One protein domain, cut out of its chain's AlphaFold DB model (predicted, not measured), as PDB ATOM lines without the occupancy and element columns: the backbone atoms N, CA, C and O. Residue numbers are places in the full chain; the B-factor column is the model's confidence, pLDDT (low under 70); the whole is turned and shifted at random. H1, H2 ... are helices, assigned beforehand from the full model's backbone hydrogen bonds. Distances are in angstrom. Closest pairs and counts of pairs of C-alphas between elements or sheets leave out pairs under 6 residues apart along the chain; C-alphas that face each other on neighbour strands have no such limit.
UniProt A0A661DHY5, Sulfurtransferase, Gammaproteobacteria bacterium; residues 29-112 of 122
ATOM      1  N   ASP A  29     -48.865  39.294  32.901       92.50
ATOM      2  CA  ASP A  29     -49.326  40.665  32.832       92.50
ATOM      3  C   ASP A  29     -48.215  41.700  32.666       92.50
ATOM      4  O   ASP A  29     -48.528  42.881  32.485       92.50
ATOM      5  N   TRP A  30     -46.957  41.256  32.684       94.56
ATOM      6  CA  TRP A  30     -45.790  42.119  32.577       94.56
ATOM      7  C   TRP A  30     -45.780  42.962  31.299       94.56
ATOM      8  O   TRP A  30     -46.234  42.549  30.233       94.56
ATOM      9  N   ASP A  31     -45.236  44.162  31.449       93.56
ATOM     10  CA  ASP A  31     -45.104  45.187  30.428       93.56
ATOM     11  C   ASP A  31     -43.794  45.934  30.710       93.56
ATOM     12  O   ASP A  31     -43.485  46.205  31.870       93.56
ATOM     13  N   ASP A  32     -43.016  46.267  29.686       93.69
ATOM     14  CA  ASP A  32     -41.692  46.880  29.840       93.69
ATOM     15  C   ASP A  32     -41.745  48.256  30.529       93.69
ATOM     16  O   ASP A  32     -40.818  48.644  31.242       93.69
ATOM     17  N   ARG A  33     -42.870  48.970  30.412       93.81
ATOM     18  CA  ARG A  33     -43.104  50.254  31.100       93.81
ATOM     19  C   ARG A  33     -43.207  50.103  32.616       93.81
ATOM     20  O   ARG A  33     -43.058  51.081  33.348       93.81
ATOM     21  N   LEU A  34     -43.451  48.888  33.108       92.81
ATOM     22  CA  LEU A  34     -43.434  48.584  34.534       92.81
ATOM     23  C   LEU A  34     -42.054  48.849  35.150       92.81
ATOM     24  O   LEU A  34     -41.983  49.248  36.313       92.81
ATOM     25  N   ILE A  35     -40.974  48.660  34.380       95.38
ATOM     26  CA  ILE A  35     -39.597  48.864  34.845       95.38
ATOM     27  C   ILE A  35     -39.439  50.288  35.382       95.38
ATOM     28  O   ILE A  35     -38.937  50.465  36.488       95.38
ATOM     29  N   ASP A  36     -39.918  51.287  34.638       95.12
ATOM     30  CA  ASP A  36     -39.837  52.696  35.032       95.12
ATOM     31  C   ASP A  36     -40.648  52.979  36.301       95.12
ATOM     32  O   ASP A  36     -40.147  53.604  37.235       95.12
ATOM     33  N   VAL A  37     -41.872  52.449  36.380       94.44
ATOM     34  CA  VAL A  37     -42.757  52.669  37.535       94.44
ATOM     35  C   VAL A  37     -42.219  52.014  38.808       94.44
ATOM     36  O   VAL A  37     -42.293  52.599  39.888       94.44
ATOM     37  N   ILE A  38     -41.696  50.790  38.713       94.06
ATOM     38  CA  ILE A  38     -41.109  50.099  39.864       94.06
ATOM     39  C   ILE A  38     -39.790  50.765  40.253       94.06
ATOM     40  O   ILE A  38     -39.572  51.000  41.436       94.06
ATOM     41  N   ALA A  39     -38.938  51.134  39.295       94.25
ATOM     42  CA  ALA A  39     -37.686  51.813  39.604       94.25
ATOM     43  C   ALA A  39     -37.905  53.146  40.329       94.25
ATOM     44  O   ALA A  39     -37.217  53.412  41.311       94.25
ATOM     45  N   GLU A  40     -38.898  53.943  39.920       94.00
ATOM     46  CA  GLU A  40     -39.266  55.178  40.621       94.00
ATOM     47  C   GLU A  40     -39.686  54.902  42.074       94.00
ATOM     48  O   GLU A  40     -39.196  55.551  42.999       94.00
ATOM     49  N   LYS A  41     -40.539  53.893  42.297       91.62
ATOM     50  CA  LYS A  41     -41.000  53.499  43.640       91.62
ATOM     51  C   LYS A  41     -39.881  52.983  44.543       91.62
ATOM     52  O   LYS A  41     -39.936  53.193  45.752       91.62
ATOM     53  N   GLU A  42     -38.903  52.291  43.972       90.38
ATOM     54  CA  GLU A  42     -37.775  51.698  44.698       90.38
ATOM     55  C   GLU A  42     -36.564  52.651  44.769       90.38
ATOM     56  O   GLU A  42     -35.542  52.305  45.360       90.38
ATOM     57  N   GLY A  43     -36.660  53.856  44.188       92.19
ATOM     58  CA  GLY A  43     -35.588  54.858  44.198       92.19
ATOM     59  C   GLY A  43     -34.370  54.483  43.346       92.19
ATOM     60  O   GLY A  43     -33.253  54.900  43.650       92.19
ATOM     61  N   ILE A  44     -34.566  53.687  42.295       93.19
ATOM     62  CA  ILE A  44     -33.507  53.193  41.412       93.19
ATOM     63  C   ILE A  44     -33.358  54.124  40.212       93.19
ATOM     64  O   ILE A  44     -34.294  54.338  39.441       93.19
ATOM     65  N   GLN A  45     -32.142  54.622  39.994       93.81
ATOM     66  CA  GLN A  45     -31.809  55.329  38.765       93.81
ATOM     67  C   GLN A  45     -31.523  54.323  37.645       93.81
ATOM     68  O   GLN A  45     -30.455  53.712  37.591       93.81
ATOM     69  N   LEU A  46     -32.473  54.171  36.723       93.94
ATOM     70  CA  LEU A  46     -32.323  53.256  35.596       93.94
ATOM     71  C   LEU A  46     -31.201  53.691  34.651       93.94
ATOM     72  O   LEU A  46     -31.080  54.848  34.254       93.94
ATOM     73  N   THR A  47     -30.414  52.705  34.239       93.81
ATOM     74  CA  THR A  47     -29.415  52.818  33.172       93.81
ATOM     75  C   THR A  47     -29.628  51.683  32.176       93.81
ATOM     76  O   THR A  47     -30.373  50.739  32.453       93.81
ATOM     77  N   GLU A  48     -28.945  51.728  31.033       90.94
ATOM     78  CA  GLU A  48     -28.984  50.635  30.050       90.94
ATOM     79  C   GLU A  48     -28.569  49.291  30.664       90.94
ATOM     80  O   GLU A  48     -29.159  48.262  30.350       90.94
ATOM     81  N   THR A  49     -27.621  49.298  31.609       89.94
ATOM     82  CA  THR A  49     -27.213  48.080  32.318       89.94
ATOM     83  C   THR A  49     -28.358  47.479  33.129       89.94
ATOM     84  O   THR A  49     -28.542  46.267  33.105       89.94
ATOM     85  N   HIS A  50     -29.142  48.307  33.828       93.88
ATOM     86  CA  HIS A  50     -30.298  47.821  34.586       93.88
ATOM     87  C   HIS A  50     -31.316  47.169  33.650       93.88
ATOM     88  O   HIS A  50     -31.757  46.056  33.915       93.88
ATOM     89  N   ARG A  51     -31.635  47.826  32.527       94.25
ATOM     90  CA  ARG A  51     -32.583  47.301  31.535       94.25
ATOM     91  C   ARG A  51     -32.099  45.984  30.927       94.25
ATOM     92  O   ARG A  51     -32.844  45.015  30.944       94.25
ATOM     93  N   GLY A  52     -30.827  45.893  30.536       92.25
ATOM     94  CA  GLY A  52     -30.257  44.645  30.016       92.25
ATOM     95  C   GLY A  52     -30.278  43.489  31.025       92.25
ATOM     96  O   GLY A  52     -30.496  42.341  30.645       92.25
ATOM     97  N   LEU A  53     -30.095  43.771  32.322       93.38
ATOM     98  CA  LEU A  53     -30.230  42.762  33.379       93.38
ATOM     99  C   LEU A  53     -31.683  42.297  33.550       93.38
ATOM    100  O   LEU A  53     -31.925  41.106  33.742       93.38
ATOM    101  N   VAL A  54     -32.640  43.224  33.479       95.69
ATOM    102  CA  VAL A  54     -34.076  42.927  33.553       95.69
ATOM    103  C   VAL A  54     -34.514  42.072  32.364       95.69
ATOM    104  O   VAL A  54     -35.141  41.031  32.566       95.69
ATOM    105  N   ASP A  55     -34.109  42.446  31.151       94.44
ATOM    106  CA  ASP A  55     -34.398  41.691  29.929       94.44
ATOM    107  C   ASP A  55     -33.810  40.277  30.002       94.44
ATOM    108  O   ASP A  55     -34.486  39.300  29.680       94.44
ATOM    109  N   TYR A  56     -32.578  40.140  30.510       93.38
ATOM    110  CA  TYR A  56     -31.968  38.832  30.749       93.38
ATOM    111  C   TYR A  56     -32.811  37.967  31.695       93.38
ATOM    112  O   TYR A  56     -33.044  36.795  31.402       93.38
ATOM    113  N   PHE A  57     -33.298  38.521  32.811       95.44
ATOM    114  CA  PHE A  57     -34.166  37.786  33.738       95.44
ATOM    115  C   PHE A  57     -35.483  37.372  33.086       95.44
ATOM    116  O   PHE A  57     -35.943  36.253  33.320       95.44
ATOM    117  N   ARG A  58     -36.074  38.250  32.267       95.25
ATOM    118  CA  ARG A  58     -37.326  37.968  31.564       95.25
ATOM    119  C   ARG A  58     -37.161  36.819  30.572       95.25
ATOM    120  O   ARG A  58     -37.894  35.841  30.670       95.25
ATOM    121  N   ILE A  59     -36.151  36.893  29.706       93.94
ATOM    122  CA  ILE A  59     -35.829  35.841  28.728       93.94
ATOM    123  C   ILE A  59     -35.510  34.526  29.447       93.94
ATOM    124  O   ILE A  59     -36.043  33.472  29.108       93.94
ATOM    125  N   PHE A  60     -34.684  34.578  30.495       95.06
ATOM    126  CA  PHE A  60     -34.330  33.387  31.259       95.06
ATOM    127  C   PHE A  60     -35.569  32.714  31.871       95.06
ATOM    128  O   PHE A  60     -35.659  31.485  31.874       95.06
ATOM    129  N   TYR A  61     -36.525  33.505  32.371       95.12
ATOM    130  CA  TYR A  61     -37.781  32.999  32.915       95.12
ATOM    131  C   TYR A  61     -38.677  32.369  31.849       95.12
ATOM    132  O   TYR A  61     -39.251  31.318  32.113       95.12
ATOM    133  N   GLU A  62     -38.772  32.962  30.660       93.50
ATOM    134  CA  GLU A  62     -39.536  32.391  29.542       93.50
ATOM    135  C   GLU A  62     -39.000  31.009  29.134       93.50
ATOM    136  O   GLU A  62     -39.782  30.091  28.892       93.50
ATOM    137  N   ASP A  63     -37.677  30.828  29.165       94.25
ATOM    138  CA  ASP A  63     -37.028  29.567  28.797       94.25
ATOM    139  C   ASP A  63     -37.048  28.504  29.917       94.25
ATOM    140  O   ASP A  63     -37.099  27.303  29.642       94.25
ATOM    141  N   HIS A  64     -36.970  28.919  31.189       94.00
ATOM    142  CA  HIS A  64     -36.720  28.006  32.317       94.00
ATOM    143  C   HIS A  64     -37.834  27.970  33.370       94.00
ATOM    144  O   HIS A  64     -37.763  27.158  34.296       94.00
ATOM    145  N   MET A  65     -38.835  28.849  33.280       93.00
ATOM    146  CA  MET A  65     -39.920  29.027  34.257       93.00
ATOM    147  C   MET A  65     -39.438  29.300  35.696       93.00
ATOM    148  O   MET A  65     -40.142  29.036  36.674       93.00
ATOM    149  N   ARG A  66     -38.224  29.841  35.841       93.38
ATOM    150  CA  ARG A  66     -37.607  30.273  37.105       93.38
ATOM    151  C   ARG A  66     -36.664  31.445  36.852       93.38
ATOM    152  O   ARG A  66     -36.206  31.621  35.730       93.38
ATOM    153  N   HIS A  67     -36.327  32.209  37.886       93.50
ATOM    154  CA  HIS A  67     -35.278  33.223  37.771       93.50
ATOM    155  C   HIS A  67     -33.874  32.577  37.764       93.50
ATOM    156  O   HIS A  67     -33.693  31.462  38.281       93.50
ATOM    157  N   PRO A  68     -32.860  33.256  37.199       93.19
ATOM    158  CA  PRO A  68     -31.474  32.827  37.316       93.19
ATOM    159  C   PRO A  68     -30.942  33.066  38.737       93.19
ATOM    160  O   PRO A  68     -31.378  33.964  39.459       93.19
ATOM    161  N   THR A  69     -29.960  32.266  39.135       92.50
ATOM    162  CA  THR A  69     -29.174  32.476  40.359       92.50
ATOM    163  C   THR A  69     -28.109  33.558  40.157       92.50
ATOM    164  O   THR A  69     -27.714  33.856  39.028       92.50
ATOM    165  N   MET A  70     -27.550  34.093  41.251       90.75
ATOM    166  CA  MET A  70     -26.398  35.006  41.176       90.75
ATOM    167  C   MET A  70     -25.204  34.377  40.431       90.75
ATOM    168  O   MET A  70     -24.523  35.060  39.672       90.75
ATOM    169  N   HIS A  71     -24.963  33.071  40.593       89.31
ATOM    170  CA  HIS A  71     -23.894  32.382  39.863       89.31
ATOM    171  C   HIS A  71     -24.172  32.322  38.351       89.31
ATOM    172  O   HIS A  71     -23.284  32.614  37.552       89.31
ATOM    173  N   GLU A  72     -25.404  31.998  37.942       91.00
ATOM    174  CA  GLU A  72     -25.807  31.999  36.526       91.00
ATOM    175  C   GLU A  72     -25.731  33.396  35.909       91.00
ATOM    176  O   GLU A  72     -25.247  33.541  34.786       91.00
ATOM    177  N   LEU A  73     -26.149  34.422  36.656       89.50
ATOM    178  CA  LEU A  73     -26.039  35.818  36.245       89.50
ATOM    179  C   LEU A  73     -24.582  36.198  35.967       89.50
ATOM    180  O   LEU A  73     -24.256  36.690  34.885       89.50
ATOM    181  N   VAL A  74     -23.696  35.912  36.924       87.50
ATOM    182  CA  VAL A  74     -22.279  36.265  36.826       87.50
ATOM    183  C   VAL A  74     -21.583  35.517  35.689       87.50
ATOM    184  O   VAL A  74     -20.822  36.112  34.925       87.50
ATOM    185  N   LYS A  75     -21.896  34.232  35.517       82.25
ATOM    186  CA  LYS A  75     -21.320  33.386  34.466       82.25
ATOM    187  C   LYS A  75     -21.789  33.770  33.058       82.25
ATOM    188  O   LYS A  75     -21.023  33.627  32.101       82.25
ATOM    189  N   THR A  76     -23.035  34.223  32.921       76.25
ATOM    190  CA  THR A  76     -23.644  34.535  31.617       76.25
ATOM    191  C   THR A  76     -23.279  35.937  31.143       76.25
ATOM    192  O   THR A  76     -22.894  36.116  29.988       76.25
ATOM    193  N   LEU A  77     -23.314  36.932  32.033       64.94
ATOM    194  CA  LEU A  77     -23.086  38.328  31.654       64.94
ATOM    195  C   LEU A  77     -21.623  38.767  31.685       64.94
ATOM    196  O   LEU A  77     -21.297  39.789  31.089       64.94
ATOM    197  N   GLY A  78     -20.707  37.939  32.199       57.97
ATOM    198  CA  GLY A  78     -19.282  38.065  31.868       57.97
ATOM    199  C   GLY A  78     -18.981  37.963  30.358       57.97
ATOM    200  O   GLY A  78     -17.840  38.182  29.952       57.97
ATOM    201  N   LYS A  79     -19.982  37.621  29.526       53.38
ATOM    202  CA  LYS A  79     -19.884  37.438  28.069       53.38
ATOM    203  C   LYS A  79     -20.816  38.338  27.235       53.38
ATOM    204  O   LYS A  79     -20.752  38.254  26.012       53.38
ATOM    205  N   TYR A  80     -21.672  39.171  27.841       48.84
ATOM    206  CA  TYR A  80     -22.692  39.963  27.125       48.84
ATOM    207  C   TYR A  80     -22.380  41.476  27.187       48.84
ATOM    208  O   TYR A  80     -21.899  41.971  28.200       48.84
ATOM    209  N   HIS A  81     -22.625  42.216  26.096       50.62
ATOM    210  CA  HIS A  81     -22.353  43.666  25.952       50.62
ATOM    211  C   HIS A  81     -20.892  44.130  26.158       50.62
ATOM    212  O   HIS A  81     -20.632  45.205  26.696       50.62
ATOM    213  N   GLY A  82     -19.908  43.355  25.691       49.34
ATOM    214  CA  GLY A  82     -18.546  43.856  25.428       49.34
ATOM    215  C   GLY A  82     -17.669  44.176  26.647       49.34
ATOM    216  O   GLY A  82     -16.473  44.411  26.482       49.34
ATOM    217  N   LYS A  83     -18.205  44.131  27.874       52.75
ATOM    218  CA  LYS A  83     -17.404  44.120  29.105       52.75
ATOM    219  C   LYS A  83     -17.113  42.679  29.500       52.75
ATOM    220  O   LYS A  83     -17.949  41.989  30.070       52.75
ATOM    221  N   HIS A  84     -15.896  42.236  29.214       54.81
ATOM    222  CA  HIS A  84     -15.395  40.975  29.737       54.81
ATOM    223  C   HIS A  84     -14.966  41.191  31.185       54.81
ATOM    224  O   HIS A  84     -13.877  41.698  31.455       54.81
ATOM    225  N   TYR A  85     -15.822  40.815  32.129       61.16
ATOM    226  CA  TYR A  85     -15.375  40.650  33.503       61.16
ATOM    227  C   TYR A  85     -14.520  39.386  33.552       61.16
ATOM    228  O   TYR A  85     -15.023  38.271  33.458       61.16
ATOM    229  N   THR A  86     -13.208  39.560  33.671       65.00
ATOM    230  CA  THR A  86     -12.268  38.446  33.863       65.00
ATOM    231  C   THR A  86     -12.368  37.846  35.264       65.00
ATOM    232  O   THR A  86     -11.861  36.756  35.505       65.00
ATOM    233  N   GLU A  87     -13.018  38.553  36.191       77.25
ATOM    234  CA  GLU A  87     -13.145  38.183  37.596       77.25
ATOM    235  C   GLU A  87     -14.618  38.199  38.022       77.25
ATOM    236  O   GLU A  87     -15.227  39.263  38.155       77.25
ATOM    237  N   GLU A  88     -15.170  37.014  38.294       82.81
ATOM    238  CA  GLU A  88     -16.554  36.820  38.756       82.81
ATOM    239  C   GLU A  88     -16.890  37.680  39.981       82.81
ATOM    240  O   GLU A  88     -17.969  38.268  40.059       82.81
ATOM    241  N   LYS A  89     -15.939  37.813  40.914       85.81
ATOM    242  CA  LYS A  89     -16.100  38.623  42.124       85.81
ATOM    243  C   LYS A  89     -16.371  40.095  41.803       85.81
ATOM    244  O   LYS A  89     -17.323  40.652  42.329       85.81
ATOM    245  N   LYS A  90     -15.583  40.706  40.912       86.25
ATOM    246  CA  LYS A  90     -15.750  42.124  40.548       86.25
ATOM    247  C   LYS A  90     -17.105  42.382  39.911       86.25
ATOM    248  O   LYS A  90     -17.707  43.425  40.141       86.25
ATOM    249  N   TYR A  91     -17.585  41.433  39.111       86.81
ATOM    250  CA  TYR A  91     -18.905  41.563  38.523       86.81
ATOM    251  C   TYR A  91     -20.013  41.398  39.560       86.81
ATOM    252  O   TYR A  91     -20.948  42.189  39.576       86.81
ATOM    253  N   ARG A  92     -19.884  40.429  40.470       90.00
ATOM    254  CA  ARG A  92     -20.809  40.278  41.597       90.00
ATOM    255  C   ARG A  92     -20.899  41.566  42.416       90.00
ATOM    256  O   ARG A  92     -22.008  42.022  42.665       90.00
ATOM    257  N   ASP A  93     -19.762  42.150  42.786       90.69
ATOM    258  CA  ASP A  93     -19.701  43.396  43.558       90.69
ATOM    259  C   ASP A  93     -20.401  44.542  42.801       90.69
ATOM    260  O   ASP A  93     -21.272  45.202  43.358       90.69
ATOM    261  N   PHE A  94     -20.140  44.685  41.496       90.62
ATOM    262  CA  PHE A  94     -20.830  45.650  40.631       90.62
ATOM    263  C   PHE A  94     -22.358  45.461  40.603       90.62
ATOM    264  O   PHE A  94     -23.107  46.432  40.633       90.62
ATOM    265  N   ILE A  95     -22.854  44.222  40.573       91.81
ATOM    266  CA  ILE A  95     -24.300  43.964  40.611       91.81
ATOM    267  C   ILE A  95     -24.912  44.387  41.961       91.81
ATOM    268  O   ILE A  95     -26.030  44.905  41.980       91.81
ATOM    269  N   TYR A  96     -24.189  44.231  43.076       93.25
ATOM    270  CA  TYR A  96     -24.615  44.770  44.375       93.25
ATOM    271  C   TYR A  96     -24.548  46.299  44.438       93.25
ATOM    272  O   TYR A  96     -25.369  46.900  45.119       93.25
ATOM    273  N   GLU A  97     -23.637  46.945  43.709       92.88
ATOM    274  CA  GLU A  97     -23.632  48.409  43.586       92.88
ATOM    275  C   GLU A  97     -24.884  48.923  42.856       92.88
ATOM    276  O   GLU A  97     -25.441  49.946  43.251       92.88
ATOM    277  N   LEU A  98     -25.353  48.209  41.824       92.31
ATOM    278  CA  LEU A  98     -26.591  48.553  41.110       92.31
ATOM    279  C   LEU A  98     -27.846  48.306  41.957       92.31
ATOM    280  O   LEU A  98     -28.797  49.083  41.906       92.31
ATOM    281  N   PHE A  99     -27.850  47.230  42.745       93.25
ATOM    282  CA  PHE A  99     -28.999  46.821  43.554       93.25
ATOM    283  C   PHE A  99     -28.588  46.483  44.999       93.25
ATOM    284  O   PHE A  99     -28.560  45.305  45.377       93.25
ATOM    285  N   PRO A 100     -28.318  47.497  45.845       89.88
ATOM    286  CA  PRO A 100     -27.739  47.292  47.176       89.88
ATOM    287  C   PRO A 100     -28.587  46.430  48.115       89.88
ATOM    288  O   PRO A 100     -28.049  45.702  48.942       89.88
ATOM    289  N   MET A 101     -29.913  46.486  47.966       84.75
ATOM    290  CA  MET A 101     -30.873  45.820  48.856       84.75
ATOM    291  C   MET A 101     -31.176  44.362  48.469       84.75
ATOM    292  O   MET A 101     -32.016  43.722  49.095       84.75
ATOM    293  N   GLY A 102     -30.540  43.831  47.421       91.44
ATOM    294  CA  GLY A 102     -30.790  42.467  46.952       91.44
ATOM    295  C   GLY A 102     -30.991  42.412  45.440       91.44
ATOM    296  O   GLY A 102     -32.112  42.617  44.968       91.44
ATOM    297  N   PRO A 103     -29.941  42.086  44.668       93.94
ATOM    298  CA  PRO A 103     -30.004  42.155  43.214       93.94
ATOM    299  C   PRO A 103     -31.016  41.216  42.579       93.94
ATOM    300  O   PRO A 103     -31.764  41.630  41.703       93.94
ATOM    301  N   ILE A 104     -31.067  39.965  43.031       94.56
ATOM    302  CA  ILE A 104     -31.959  38.958  42.451       94.56
ATOM    303  C   ILE A 104     -33.419  39.325  42.723       94.56
ATOM    304  O   ILE A 104     -34.205  39.408  41.787       94.56
ATOM    305  N   SER A 105     -33.762  39.637  43.974       94.31
ATOM    306  CA  SER A 105     -35.090  40.129  44.357       94.31
ATOM    307  C   SER A 105     -35.528  41.342  43.529       94.31
ATOM    308  O   SER A 105     -36.634  41.349  42.985       94.31
ATOM    309  N   MET A 106     -34.654  42.344  43.370       95.56
ATOM    310  CA  MET A 106     -34.977  43.543  42.597       95.56
ATOM    311  C   MET A 106     -35.142  43.252  41.102       95.56
ATOM    312  O   MET A 106     -36.084  43.736  40.479       95.56
ATOM    313  N   LEU A 107     -34.268  42.425  40.529       96.19
ATOM    314  CA  LEU A 107     -34.359  42.020  39.129       96.19
ATOM    315  C   LEU A 107     -35.613  41.188  38.863       96.19
ATOM    316  O   LEU A 107     -36.300  41.446  37.879       96.19
ATOM    317  N   CYS A 108     -35.980  40.270  39.761       95.88
ATOM    318  CA  CYS A 108     -37.250  39.550  39.695       95.88
ATOM    319  C   CYS A 108     -38.440  40.516  39.708       95.88
ATOM    320  O   CYS A 108     -39.338  40.388  38.881       95.88
ATOM    321  N   LYS A 109     -38.429  41.506  40.608       95.25
ATOM    322  CA  LYS A 109     -39.489  42.513  40.719       95.25
ATOM    323  C   LYS A 109     -39.640  43.320  39.422       95.25
ATOM    324  O   LYS A 109     -40.735  43.389  38.870       95.25
ATOM    325  N   LEU A 110     -38.541  43.874  38.905       96.31
ATOM    326  CA  LEU A 110     -38.518  44.677  37.675       96.31
ATOM    327  C   LEU A 110     -38.897  43.861  36.424       96.31
ATOM    328  O   LEU A 110     -39.633  44.350  35.567       96.31
ATOM    329  N   ALA A 111     -38.449  42.606  36.336       96.50
ATOM    330  CA  ALA A 111     -38.760  41.695  35.228       96.50
ATOM    331  C   ALA A 111     -40.167  41.059  35.328       96.50
ATOM    332  O   ALA A 111     -40.559  40.260  34.471       96.50
ATOM    333  N   GLY A 112     -40.941  41.405  36.364       95.00
ATOM    334  CA  GLY A 112     -42.296  40.893  36.568       95.00
ATOM    335  C   GLY A 112     -42.358  39.414  36.923       95.00
ATOM    336  O   GLY A 112     -43.351  38.756  36.622       95.00
TER     337      GLY A 112
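AT A GLANCE: This is residues 29 to 112 of the 122 residues of the protein "Sulfurtransferase" of Gammaproteobacteria bacterium (UniProt A0A661DHY5). The longest helix, H2, stands between H1 on one side and the crossed pair H3 and H4 on the other, while H5 crosses H2. The 84 printed residues include five named helices, H1 to H5, and no named strand. The all-helix whole is compact, radius of gyration of the C-alphas 12.3 A, spanning 35 by 28 by 21 A.

HOW THE PARTS SIT: Start at H2, residues 48 to 64; its residues 53 to 57 alone touch H5, residues 103 to 110, about perpendicular at 83 degrees, the closest C-alphas being Val 54 and Leu 107, 5.7 A. H5 touches H1, residues 34 to 42, closest C-alphas Leu 110 and Ile 35, 5.2 A. H3, residues 70 to 77, touches H4, residues 88 to 98, closest C-alphas Val 74 and Glu 88, 6.1 A. Every O i to N i+4 pair in H1 to H5 is within hydrogen-bond range.

IN THESE COORDINATES: Find C-alpha 48 at (-28.984, 50.635, 30.050); H2 runs 24.0 A to C-alpha 64 at (-36.720, 28.006, 32.317). H4 runs 15.6 A.

THE WHOLE: The printed part has no cut and no long link; residues 77 to 86 are under pLDDT 70.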